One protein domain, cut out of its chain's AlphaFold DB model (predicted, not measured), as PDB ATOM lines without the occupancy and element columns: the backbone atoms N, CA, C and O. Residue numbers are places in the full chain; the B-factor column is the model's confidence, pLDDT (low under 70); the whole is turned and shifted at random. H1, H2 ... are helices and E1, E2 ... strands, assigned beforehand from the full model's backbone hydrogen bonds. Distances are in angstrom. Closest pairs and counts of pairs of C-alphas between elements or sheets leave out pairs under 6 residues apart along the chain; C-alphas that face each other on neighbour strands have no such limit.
ATOM      1  N   LEU A  32     -55.075 -36.689 -47.191       94.19
ATOM      2  CA  LEU A  32     -53.754 -36.265 -46.738       94.19
ATOM      3  C   LEU A  32     -52.901 -37.468 -46.328       94.19
ATOM      4  O   LEU A  32     -53.404 -38.466 -45.815       94.19
ATOM      5  N   TYR A  33     -51.591 -37.339 -46.530       96.25
ATOM      6  CA  TYR A  33     -50.564 -38.266 -46.052       96.25
ATOM      7  C   TYR A  33     -50.671 -39.694 -46.601       96.25
ATOM      8  O   TYR A  33     -50.111 -40.628 -46.030       96.25
ATOM      9  N   LYS A  34     -51.349 -39.863 -47.738       96.25
ATOM     10  CA  LYS A  34     -51.400 -41.120 -48.489       96.25
ATOM     11  C   LYS A  34     -50.564 -40.974 -49.766       96.25
ATOM     12  O   LYS A  34     -51.049 -40.384 -50.731       96.25
ATOM     13  N   PRO A  35     -49.289 -41.410 -49.775       96.81
ATOM     14  CA  PRO A  35     -48.454 -41.317 -50.965       96.81
ATOM     15  C   PRO A  35     -48.956 -42.242 -52.077       96.81
ATOM     16  O   PRO A  35     -49.327 -43.385 -51.819       96.81
ATOM     17  N   PHE A  36     -48.905 -41.759 -53.316       96.75
ATOM     18  CA  PHE A  36     -49.342 -42.471 -54.517       96.75
ATOM     19  C   PHE A  36     -48.315 -42.310 -55.655       96.75
ATOM     20  O   PHE A  36     -47.535 -41.348 -55.639       96.75
ATOM     21  N   PRO A  37     -48.262 -43.239 -56.630       97.38
ATOM     22  CA  PRO A  37     -47.377 -43.118 -57.785       97.38
ATOM     23  C   PRO A  37     -47.646 -41.830 -58.566       97.38
ATOM     24  O   PRO A  37     -48.790 -41.457 -58.817       97.38
ATOM     25  N   ALA A  38     -46.587 -41.127 -58.948       97.25
ATOM     26  CA  ALA A  38     -46.709 -39.939 -59.778       97.25
ATOM     27  C   ALA A  38     -47.078 -40.328 -61.224       97.25
ATOM     28  O   ALA A  38     -46.601 -41.361 -61.706       97.25
ATOM     29  N   PRO A  39     -47.852 -39.490 -61.942       95.50
ATOM     30  CA  PRO A  39     -48.207 -39.751 -63.335       95.50
ATOM     31  C   PRO A  39     -46.965 -39.837 -64.234       95.50
ATOM     32  O   PRO A  39     -45.882 -39.348 -63.880       95.50
ATOM     33  N   ALA A  40     -47.140 -40.438 -65.413       93.44
ATOM     34  CA  ALA A  40     -46.120 -40.464 -66.458       93.44
ATOM     35  C   ALA A  40     -45.630 -39.039 -66.786       93.44
ATOM     36  O   ALA A  40     -46.363 -38.063 -66.638       93.44
ATOM     37  N   GLY A  41     -44.348 -38.908 -67.134       93.12
ATOM     38  CA  GLY A  41     -43.700 -37.611 -67.369       93.12
ATOM     39  C   GLY A  41     -43.340 -36.816 -66.104       93.12
ATOM     40  O   GLY A  41     -42.633 -35.816 -66.186       93.12
ATOM     41  N   SER A  42     -43.754 -37.242 -64.903       96.25
ATOM     42  CA  SER A  42     -43.343 -36.547 -63.679       96.25
ATOM     43  C   SER A  42     -41.869 -36.789 -63.338       96.25
ATOM     44  O   SER A  42     -41.408 -37.932 -63.292       96.25
ATOM     45  N   LYS A  43     -41.170 -35.709 -62.954       97.31
ATOM     46  CA  LYS A  43     -39.809 -35.738 -62.382       97.31
ATOM     47  C   LYS A  43     -39.678 -36.667 -61.167       97.31
ATOM     48  O   LYS A  43     -38.600 -37.195 -60.905       97.31
ATOM     49  N   HIS A  44     -40.758 -36.869 -60.413       98.31
ATOM     50  CA  HIS A  44     -40.757 -37.688 -59.203       98.31
ATOM     51  C   HIS A  44     -41.446 -39.041 -59.413       98.31
ATOM     52  O   HIS A  44     -42.285 -39.191 -60.298       98.31
ATOM     53  N   LYS A  45     -41.094 -40.025 -58.580       97.88
ATOM     54  CA  LYS A  45     -41.699 -41.366 -58.554       97.88
ATOM     55  C   LYS A  45     -43.038 -41.373 -57.834       97.88
ATOM     56  O   LYS A  45     -43.977 -42.010 -58.295       97.88
ATOM     57  N   PHE A  46     -43.122 -40.653 -56.719       98.19
ATOM     58  CA  PHE A  46     -44.310 -40.589 -55.878       98.19
ATOM     59  C   PHE A  46     -44.696 -39.142 -55.599       98.19
ATOM     60  O   PHE A  46     -43.860 -38.231 -55.612       98.19
ATOM     61  N   LYS A  47     -45.979 -38.946 -55.316       98.19
ATOM     62  CA  LYS A  47     -46.536 -37.696 -54.813       98.19
ATOM     63  C   LYS A  47     -47.387 -37.970 -53.580       98.19
ATOM     64  O   LYS A  47     -47.848 -39.086 -53.364       98.19
ATOM     65  N   VAL A  48     -47.577 -36.950 -52.755       98.12
ATOM     66  CA  VAL A  48     -48.426 -37.019 -51.563       98.12
ATOM     67  C   VAL A  48     -49.020 -35.647 -51.276       98.12
ATOM     68  O   VAL A  48     -48.345 -34.625 -51.428       98.12
ATOM     69  N   TYR A  49     -50.291 -35.622 -50.885       97.38
ATOM     70  CA  TYR A  49     -50.921 -34.415 -50.366       97.38
ATOM     71  C   TYR A  49     -50.568 -34.261 -48.887       97.38
ATOM     72  O   TYR A  49     -50.764 -35.182 -48.098       97.38
ATOM     73  N   VAL A  50     -50.041 -33.104 -48.511       96.75
ATOM     74  CA  VAL A  50     -49.670 -32.742 -47.138       96.75
ATOM     75  C   VAL A  50     -50.406 -31.480 -46.711       96.75
ATOM     76  O   VAL A  50     -50.947 -30.767 -47.556       96.75
ATOM     77  N   LYS A  51     -50.443 -31.177 -45.414       95.12
ATOM     78  CA  LYS A  51     -51.057 -29.934 -44.945       95.12
ATOM     79  C   LYS A  51     -50.102 -28.768 -45.200       95.12
ATOM     80  O   LYS A  51     -48.923 -28.838 -44.859       95.12
ATOM     81  N   ASN A  52     -50.595 -27.689 -45.799       93.06
ATOM     82  CA  ASN A  52     -49.884 -26.418 -45.777       93.06
ATOM     83  C   ASN A  52     -50.091 -25.774 -44.400       93.06
ATOM     84  O   ASN A  52     -51.228 -25.513 -44.018       93.06
ATOM     85  N   GLU A  53     -49.012 -25.542 -43.653       88.56
ATOM     86  CA  GLU A  53     -49.087 -24.975 -42.300       88.56
ATOM     87  C   GLU A  53     -49.649 -23.547 -42.298       88.56
ATOM     88  O   GLU A  53     -50.398 -23.203 -41.393       88.56
ATOM     89  N   SER A  54     -49.382 -22.752 -43.340       89.50
ATOM     90  CA  SER A  54     -49.829 -21.356 -43.416       89.50
ATOM     91  C   SER A  54     -51.295 -21.214 -43.820       89.50
ATOM     92  O   SER A  54     -51.987 -20.335 -43.326       89.50
ATOM     93  N   THR A  55     -51.780 -22.050 -44.742       90.25
ATOM     94  CA  THR A  55     -53.142 -21.907 -45.296       90.25
ATOM     95  C   THR A  55     -54.120 -22.962 -44.796       90.25
ATOM     96  O   THR A  55     -55.307 -22.886 -45.093       90.25
ATOM     97  N   GLY A  56     -53.633 -24.012 -44.131       89.00
ATOM     98  CA  GLY A  56     -54.413 -25.192 -43.752       89.00
ATOM     99  C   GLY A  56     -54.840 -26.083 -44.927       89.00
ATOM    100  O   GLY A  56     -55.267 -27.216 -44.704       89.00
ATOM    101  N   LYS A  57     -54.698 -25.615 -46.174       89.56
ATOM    102  CA  LYS A  57     -55.140 -26.321 -47.382       89.56
ATOM    103  C   LYS A  57     -54.160 -27.438 -47.776       89.56
ATOM    104  O   LYS A  57     -52.961 -27.339 -47.493       89.56
ATOM    105  N   PRO A  58     -54.626 -28.490 -48.473       94.12
ATOM    106  CA  PRO A  58     -53.744 -29.511 -49.025       94.12
ATOM    107  C   PRO A  58     -52.727 -28.926 -50.015       94.12
ATOM    108  O   PRO A  58     -53.085 -28.217 -50.954       94.12
ATOM    109  N   LYS A  59     -51.456 -29.283 -49.842       94.88
ATOM    110  CA  LYS A  59     -50.349 -29.008 -50.760       94.88
ATOM    111  C   LYS A  59     -49.840 -30.326 -51.329       94.88
ATOM    112  O   LYS A  59     -49.600 -31.269 -50.586       94.88
ATOM    113  N   LEU A  60     -49.647 -30.396 -52.641       96.44
ATOM    114  CA  LEU A  60     -49.049 -31.562 -53.287       96.44
ATOM    115  C   LEU A  60     -47.524 -31.434 -53.278       96.44
ATOM    116  O   LEU A  60     -46.988 -30.420 -53.721       96.44
ATOM    117  N   ILE A  61     -46.826 -32.466 -52.811       97.62
ATOM    118  CA  ILE A  61     -45.362 -32.557 -52.888       97.62
ATOM    119  C   ILE A  61     -44.952 -33.842 -53.611       97.62
ATOM    120  O   ILE A  61     -45.646 -34.857 -53.531       97.62
ATOM    121  N   GLY A  62     -43.835 -33.792 -54.337       98.12
ATOM    122  CA  GLY A  62     -43.223 -34.950 -54.991       98.12
ATOM    123  C   GLY A  62     -41.978 -35.425 -54.244       98.12
ATOM    124  O   GLY A  62     -41.271 -34.616 -53.645       98.12
ATOM    125  N   PHE A  63     -41.703 -36.729 -54.276       98.38
ATOM    126  CA  PHE A  63     -40.492 -37.306 -53.689       98.38
ATOM    127  C   PHE A  63     -39.990 -38.526 -54.475       98.38
ATOM    128  O   PHE A  63     -40.739 -39.182 -55.203       98.38
ATOM    129  N   GLY A  64     -38.690 -38.802 -54.326       97.25
ATOM    130  CA  GLY A  64     -37.958 -39.798 -55.111       97.25
ATOM    131  C   GLY A  64     -37.765 -39.339 -56.552       97.25
ATOM    132  O   GLY A  64     -38.731 -39.253 -57.301       97.25
ATOM    133  N   LEU A  65     -36.538 -39.015 -56.955       96.94
ATOM    134  CA  LEU A  65     -36.265 -38.607 -58.336       96.94
ATOM    135  C   LEU A  65     -36.433 -39.812 -59.275       96.94
ATOM    136  O   LEU A  65     -35.941 -40.906 -58.981       96.94
ATOM    137  N   ARG A  66     -37.153 -39.628 -60.383       95.38
ATOM    138  CA  ARG A  66     -37.264 -40.642 -61.437       95.38
ATOM    139  C   ARG A  66     -35.889 -40.814 -62.104       95.38
ATOM    140  O   ARG A  66     -35.169 -39.838 -62.265       95.38
ATOM    141  N   GLY A  67     -35.502 -42.051 -62.410       94.62
ATOM    142  CA  GLY A  67     -34.168 -42.387 -62.936       94.62
ATOM    143  C   GLY A  67     -33.085 -42.641 -61.876       94.62
ATOM    144  O   GLY A  67     -32.099 -43.301 -62.169       94.62
ATOM    145  N   MET A  68     -33.277 -42.217 -60.622       95.62
ATOM    146  CA  MET A  68     -32.337 -42.538 -59.538       95.62
ATOM    147  C   MET A  68     -32.727 -43.845 -58.856       95.62
ATOM    148  O   MET A  68     -33.898 -44.039 -58.537       95.62
ATOM    149  N   GLN A  69     -31.773 -44.722 -58.559       97.00
ATOM    150  CA  GLN A  69     -32.045 -45.906 -57.739       97.00
ATOM    151  C   GLN A  69     -32.222 -45.539 -56.259       97.00
ATOM    152  O   GLN A  69     -31.593 -44.613 -55.746       97.00
ATOM    153  N   ASP A  70     -33.064 -46.299 -55.567       97.25
ATOM    154  CA  ASP A  70     -33.245 -46.243 -54.114       97.25
ATOM    155  C   ASP A  70     -33.202 -47.656 -53.517       97.25
ATOM    156  O   ASP A  70     -33.087 -48.648 -54.247       97.25
ATOM    157  N   TYR A  71     -33.289 -47.757 -52.189       97.94
ATOM    158  CA  TYR A  71     -33.120 -49.031 -51.499       97.94
ATOM    159  C   TYR A  71     -34.164 -50.079 -51.891       97.94
ATOM    160  O   TYR A  71     -33.861 -51.271 -51.866       97.94
ATOM    161  N   THR A  72     -35.371 -49.674 -52.303       95.44
ATOM    162  CA  THR A  72     -36.387 -50.630 -52.775       95.44
ATOM    163  C   THR A  72     -35.941 -51.394 -54.020       95.44
ATOM    164  O   THR A  72     -36.428 -52.500 -54.228       95.44
ATOM    165  N   GLN A  73     -34.973 -50.855 -54.767       95.75
ATOM    166  CA  GLN A  73     -34.430 -51.432 -55.993       95.75
ATOM    167  C   GLN A  73     -33.062 -52.085 -55.765       95.75
ATOM    168  O   GLN A  73     -32.898 -53.268 -56.022       95.75
ATOM    169  N   HIS A  74     -32.076 -51.334 -55.259       96.00
ATOM    170  CA  HIS A  74     -30.685 -51.807 -55.229       96.00
ATOM    171  C   HIS A  74     -30.338 -52.672 -54.010       96.00
ATOM    172  O   HIS A  74     -29.315 -53.345 -54.019       96.00
ATOM    173  N   LYS A  75     -31.111 -52.584 -52.916       96.06
ATOM    174  CA  LYS A  75     -30.929 -53.328 -51.646       96.06
ATOM    175  C   LYS A  75     -29.562 -53.212 -50.936       96.06
ATOM    176  O   LYS A  75     -29.395 -53.750 -49.845       96.06
ATOM    177  N   ASP A  76     -28.619 -52.442 -51.472       97.06
ATOM    178  CA  ASP A  76     -27.356 -52.070 -50.818       97.06
ATOM    179  C   ASP A  76     -27.555 -51.337 -49.470       97.06
ATOM    180  O   ASP A  76     -28.087 -50.218 -49.391       97.06
ATOM    181  N   LYS A  77     -27.079 -51.982 -48.399       96.75
ATOM    182  CA  LYS A  77     -27.160 -51.506 -47.011       96.75
ATOM    183  C   LYS A  77     -26.211 -50.336 -46.721       96.75
ATOM    184  O   LYS A  77     -26.596 -49.440 -45.971       96.75
ATOM    185  N   LYS A  78     -25.018 -50.300 -47.327       97.56
ATOM    186  CA  LYS A  78     -24.031 -49.220 -47.146       97.56
ATOM    187  C   LYS A  78     -24.544 -47.928 -47.777       97.56
ATOM    188  O   LYS A  78     -24.571 -46.890 -47.116       97.56
ATOM    189  N   ARG A  79     -25.073 -48.001 -49.006       97.44
ATOM    190  CA  ARG A  79     -25.738 -46.861 -49.672       97.44
ATOM    191  C   ARG A  79     -26.916 -46.334 -48.857       97.44
ATOM    192  O   ARG A  79     -27.056 -45.120 -48.702       97.44
ATOM    193  N   ARG A  80     -27.736 -47.234 -48.299       97.56
ATOM    194  CA  ARG A  80     -28.845 -46.861 -47.408       97.56
ATOM    195  C   ARG A  80     -28.352 -46.142 -46.156       97.56
ATOM    196  O   ARG A  80     -28.894 -45.086 -45.840       97.56
ATOM    197  N   ALA A  81     -27.345 -46.674 -45.467       97.69
ATOM    198  CA  ALA A  81     -26.796 -46.056 -44.261       97.69
ATOM    199  C   ALA A  81     -26.287 -44.631 -44.541       97.69
ATOM    200  O   ALA A  81     -26.715 -43.686 -43.876       97.69
ATOM    201  N   SER A  82     -25.482 -44.453 -45.593       97.94
ATOM    202  CA  SER A  82     -24.968 -43.137 -45.993       97.94
ATOM    203  C   SER A  82     -26.078 -42.164 -46.395       97.94
ATOM    204  O   SER A  82     -26.031 -40.983 -46.045       97.94
ATOM    205  N   TYR A  83     -27.103 -42.636 -47.117       97.94
ATOM    206  CA  TYR A  83     -28.257 -41.805 -47.456       97.94
ATOM    207  C   TYR A  83     -29.008 -41.353 -46.202       97.94
ATOM    208  O   TYR A  83     -29.276 -40.163 -46.053       97.94
ATOM    209  N   LEU A  84     -29.325 -42.282 -45.293       97.81
ATOM    210  CA  LEU A  84     -30.083 -41.990 -44.077       97.81
ATOM    211  C   LEU A  84     -29.330 -41.048 -43.135       97.81
ATOM    212  O   LEU A  84     -29.968 -40.168 -42.563       97.81
ATOM    213  N   ALA A  85     -28.006 -41.183 -43.005       98.00
ATOM    214  CA  ALA A  85     -27.184 -40.278 -42.202       98.00
ATOM    215  C   ALA A  85     -27.310 -38.828 -42.691       98.00
ATOM    216  O   ALA A  85     -27.652 -37.932 -41.921       98.00
ATOM    217  N   ARG A  86     -27.152 -38.609 -44.003       98.12
ATOM    218  CA  ARG A  86     -27.317 -37.283 -44.611       98.12
ATOM    219  C   ARG A  86     -28.753 -36.782 -44.500       98.12
ATOM    220  O   ARG A  86     -28.988 -35.653 -44.087       98.12
ATOM    221  N   ALA A  87     -29.719 -37.624 -44.859       97.81
ATOM    222  CA  ALA A  87     -31.128 -37.256 -44.917       97.81
ATOM    223  C   ALA A  87     -31.686 -36.884 -43.535       97.81
ATOM    224  O   ALA A  87     -32.476 -35.946 -43.426       97.81
ATOM    225  N   LYS A  88     -31.247 -37.562 -42.467       97.81
ATOM    226  CA  LYS A  88     -31.629 -37.221 -41.090       97.81
ATOM    227  C   LYS A  88     -31.019 -35.903 -40.599       97.81
ATOM    228  O   LYS A  88     -31.572 -35.324 -39.678       97.81
ATOM    229  N   GLY A  89     -29.959 -35.394 -41.226       97.88
ATOM    230  CA  GLY A  89     -29.363 -34.092 -40.897       97.88
ATOM    231  C   GLY A  89     -30.027 -32.881 -41.568       97.88
ATOM    232  O   GLY A  89     -29.725 -31.748 -41.205       97.88
ATOM    233  N   ILE A  90     -30.927 -33.080 -42.540       98.06
ATOM    234  CA  ILE A  90     -31.520 -31.977 -43.318       98.06
ATOM    235  C   ILE A  90     -32.530 -31.195 -42.467       98.06
ATOM    236  O   ILE A  90     -33.558 -31.746 -42.049       98.06
ATOM    237  N   LYS A  91     -32.282 -29.892 -42.294       98.19
ATOM    238  CA  LYS A  91     -33.139 -28.946 -41.564       98.19
ATOM    239  C   LYS A  91     -33.924 -28.027 -42.511       98.19
ATOM    240  O   LYS A  91     -33.496 -27.785 -43.637       98.19
ATOM    241  N   ASP A  92     -35.090 -27.558 -42.073       95.81
ATOM    242  CA  ASP A  92     -35.848 -26.507 -42.757       95.81
ATOM    243  C   ASP A  92     -35.304 -25.104 -42.423       95.81
ATOM    244  O   ASP A  92     -34.334 -24.958 -41.677       95.81
ATOM    245  N   LYS A  93     -35.926 -24.057 -42.984       94.50
ATOM    246  CA  LYS A  93     -35.519 -22.658 -42.757       94.50
ATOM    247  C   LYS A  93     -35.632 -22.225 -41.290       94.50
ATOM    248  O   LYS A  93     -35.033 -21.230 -40.909       94.50
ATOM    249  N   GLN A  94     -36.397 -22.958 -40.488       94.44
ATOM    250  CA  GLN A  94     -36.596 -22.732 -39.061       94.44
ATOM    251  C   GLN A  94     -35.679 -23.631 -38.213       94.44
ATOM    252  O   GLN A  94     -35.841 -23.713 -37.000       94.44
ATOM    253  N   GLY A  95     -34.734 -24.348 -38.834       96.62
ATOM    254  CA  GLY A  95     -33.798 -25.236 -38.147       96.62
ATOM    255  C   GLY A  95     -34.386 -26.588 -37.727       96.62
ATOM    256  O   GLY A  95     -33.693 -27.375 -37.079       96.62
ATOM    257  N   ARG A  96     -35.631 -26.908 -38.106       97.06
ATOM    258  CA  ARG A  96     -36.319 -28.144 -37.701       97.06
ATOM    259  C   ARG A  96     -35.954 -29.302 -38.624       97.06
ATOM    260  O   ARG A  96     -35.867 -29.147 -39.840       97.06
ATOM    261  N   LEU A  97     -35.790 -30.496 -38.060       98.19
ATOM    262  CA  LEU A  97     -35.404 -31.695 -38.809       98.19
ATOM    263  C   LEU A  97     -36.520 -32.147 -39.760       98.19
ATOM    264  O   LEU A  97     -37.608 -32.557 -39.352       98.19
ATOM    265  N   THR A  98     -36.236 -32.139 -41.061       98.06
ATOM    266  CA  THR A  98     -37.251 -32.414 -42.091       98.06
ATOM    267  C   THR A  98     -37.730 -33.867 -42.085       98.06
ATOM    268  O   THR A  98     -38.889 -34.118 -42.411       98.06
ATOM    269  N   TYR A  99     -36.907 -34.833 -41.661       97.69
ATOM    270  CA  TYR A  99     -37.311 -36.245 -41.590       97.69
ATOM    271  C   TYR A  99     -38.393 -36.534 -40.534       97.69
ATOM    272  O   TYR A  99     -39.040 -37.588 -40.593       97.69
ATOM    273  N   MET A 100     -38.582 -35.614 -39.579       97.06
ATOM    274  CA  MET A 100     -39.644 -35.651 -38.571       97.06
ATOM    275  C   MET A 100     -40.920 -34.937 -39.039       97.06
ATOM    276  O   MET A 100     -42.008 -35.238 -38.554       97.06
ATOM    277  N   ASN A 101     -40.824 -34.044 -40.028       96.88
ATOM    278  CA  ASN A 101     -41.956 -33.267 -40.522       96.88
ATOM    279  C   ASN A 101     -42.723 -34.010 -41.635       96.88
ATOM    280  O   ASN A 101     -42.250 -34.090 -42.770       96.88
ATOM    281  N   LYS A 102     -43.948 -34.472 -41.339       97.12
ATOM    282  CA  LYS A 102     -44.869 -35.135 -42.293       97.12
ATOM    283  C   LYS A 102     -45.208 -34.289 -43.527       97.12
ATOM    284  O   LYS A 102     -45.602 -34.842 -44.553       97.12
ATOM    285  N   ASN A 103     -45.032 -32.971 -43.455       96.88
ATOM    286  CA  ASN A 103     -45.251 -32.045 -44.561       96.88
ATOM    287  C   ASN A 103     -44.025 -31.895 -45.484       96.88
ATOM    288  O   ASN A 103     -44.073 -31.128 -46.447       96.88
ATOM    289  N   SER A 104     -42.929 -32.624 -45.230       97.62
ATOM    290  CA  SER A 104     -41.698 -32.569 -46.025       97.62
ATOM    291  C   SER A 104     -41.552 -33.765 -46.975       97.62
ATOM    292  O   SER A 104     -41.945 -34.887 -46.665       97.62
ATOM    293  N   ALA A 105     -40.908 -33.556 -48.127       98.06
ATOM    294  CA  ALA A 105     -40.598 -34.643 -49.060       98.06
ATOM    295  C   ALA A 105     -39.601 -35.661 -48.469       98.06
ATOM    296  O   ALA A 105     -39.688 -36.855 -48.754       98.06
ATOM    297  N   ASN A 106     -38.677 -35.198 -47.618       98.38
ATOM    298  CA  ASN A 106     -37.655 -36.032 -46.986       98.38
ATOM    299  C   ASN A 106     -38.268 -37.074 -46.033       98.38
ATOM    300  O   ASN A 106     -37.896 -38.247 -46.071       98.38
ATOM    301  N   TYR A 107     -39.276 -36.674 -45.247       98.44
ATOM    302  CA  TYR A 107     -40.030 -37.574 -44.370       98.44
ATOM    303  C   TYR A 107     -40.573 -38.794 -45.128       98.44
ATOM    304  O   TYR A 107     -40.460 -39.927 -44.645       98.44
ATOM    305  N   TRP A 108     -41.141 -38.560 -46.316       98.44
ATOM    306  CA  TRP A 108     -41.741 -39.594 -47.157       98.44
ATOM    307  C   TRP A 108     -40.703 -40.416 -47.912       98.44
ATOM    308  O   TRP A 108     -40.838 -41.636 -47.984       98.44
ATOM    309  N   ALA A 109     -39.641 -39.780 -48.418       98.31
ATOM    310  CA  ALA A 109     -38.544 -40.485 -49.072       98.31
ATOM    311  C   ALA A 109     -37.920 -41.522 -48.130       98.31
ATOM    312  O   ALA A 109     -37.815 -42.690 -48.499       98.31
ATOM    313  N   ILE A 110     -37.592 -41.129 -46.895       98.06
ATOM    314  CA  ILE A 110     -37.004 -42.035 -45.902       98.06
ATOM    315  C   ILE A 110     -37.920 -43.234 -45.637       98.06
ATOM    316  O   ILE A 110     -37.459 -44.369 -45.670       98.06
ATOM    317  N   ARG A 111     -39.220 -43.007 -45.422       97.38
ATOM    318  CA  ARG A 111     -40.166 -44.067 -45.025       97.38
ATOM    319  C   ARG A 111     -40.628 -44.965 -46.163       97.38
ATOM    320  O   ARG A 111     -40.962 -46.116 -45.922       97.38
ATOM    321  N   LYS A 112     -40.694 -44.455 -47.392       97.00
ATOM    322  CA  LYS A 112     -41.215 -45.227 -48.527       97.00
ATOM    323  C   LYS A 112     -40.112 -45.839 -49.381       97.00
ATOM    324  O   LYS A 112     -40.305 -46.927 -49.906       97.00
ATOM    325  N   LEU A 113     -38.979 -45.148 -49.526       97.69
ATOM    326  CA  LEU A 113     -37.896 -45.544 -50.434       97.69
ATOM    327  C   LEU A 113     -36.670 -46.103 -49.701       97.69
ATOM    328  O   LEU A 113     -35.869 -46.802 -50.313       97.69
ATOM    329  N   TRP A 114     -36.515 -45.802 -48.406       97.56
ATOM    330  CA  TRP A 114     -35.313 -46.137 -47.632       97.56
ATOM    331  C   TRP A 114     -35.593 -46.806 -46.276       97.56
ATOM    332  O   TRP A 114     -34.652 -47.009 -45.509       97.56
ATOM    333  N   ALA A 115     -36.842 -47.184 -45.965       90.38
ATOM    334  CA  ALA A 115     -37.205 -47.736 -44.653       90.38
ATOM    335  C   ALA A 115     -36.500 -49.060 -44.337       90.38
ATOM    336  O   ALA A 115     -36.169 -49.286 -43.180       90.38
TER     337      ALA A 115
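What this domain is: This is residues 32 to 115 of the 117 residues of an uncharacterized protein of Maribacter sp (UniProt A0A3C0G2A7). A flat body in which a long two-stranded hairpin, E1 and E2, runs along one side and the longest helix, H2, along the other, with H3 between them near the middle and the short H1 at the corner where the chain passes from E2 to H2. Residues 36 to 37 pair briefly with E1, and the long link 89 to 104 folds back from H2 to H3. The printed part has 84 residues with two named strands and three named helices, in the order E1, E2, H1, H2, H3; the sheet is E1 - E2, antiparallel. The class is mixed, helices and strands, with under half of the residues in named elements. The whole is compact, with a radius of gyration of the C-alphas of 13.2 A and spans of 40 by 34 by 17 A.

Where its parts are: Residues 32 to 43 hold no named element. E1 is residues 44 to 51, 19.2 A long from first to last C-alpha, and begins at C-alpha 44 at (-40.757, -37.688, -59.203). E2 is residues 58 to 65, 21.8 A long. H1 is residues 71 to 74, four residues. H2 is residues 77 to 88, 16.1 A long, with C-alpha 77 at (-27.160, -51.506, -47.011). H3 is residues 105 to 113, 11.3 A long, and ends at C-alpha 113 at (-37.896, -45.544, -50.434).

How they stand to each other: E1 and E2 form a hairpin, antiparallel at 154 degrees between their directions. C-alphas 47 and 62, which face each other, are 4.3 A apart; N 50 and O 59, at 2.8 A, and N 61 and O 48, at 3.0 A, are within hydrogen-bond range. Residues 36 to 37 pair antiparallel with residues 46 to 47 of E1. E2 and H3 have 8 pairs of C-alphas within 8 A, the closest those of Phe 63 and Ala 105 at 5.3 A. E1 and H3 are near each other, with 11 pairs of C-alphas within 10 A. H2, with residues 84 to 87 alone, and H3 only just touch, with 3 pairs of C-alphas within 8 A, the closest those of Ala 87 and Asn 106 at 7.0 A. They form a helical hairpin at a shallow tilt of 21 degrees, opposite ways. H1 and H2 touch only at the corner, and only just, with 3 pairs within 8 A; the closest C-alphas are those of Tyr 71 and Arg 80, 6.3 A apart. H1 and H3 are close but not clearly touching, with the C-alphas of Thr 72 and Leu 113 5.8 A apart. H2 is apart from E1 and E2. Every O i to N i+4 pair is within hydrogen-bond range in H2 and H3; H1 is too short for such a pair.

The domain as a whole: The two C-alphas farthest apart, those of Thr 55 and Asp 76, are 40.1 A apart. The printed part has no cut. The link from H2 to H3, 16 residues, is long. Mean pLDDT of the printed part is 96.4, and no printed residue is under 70.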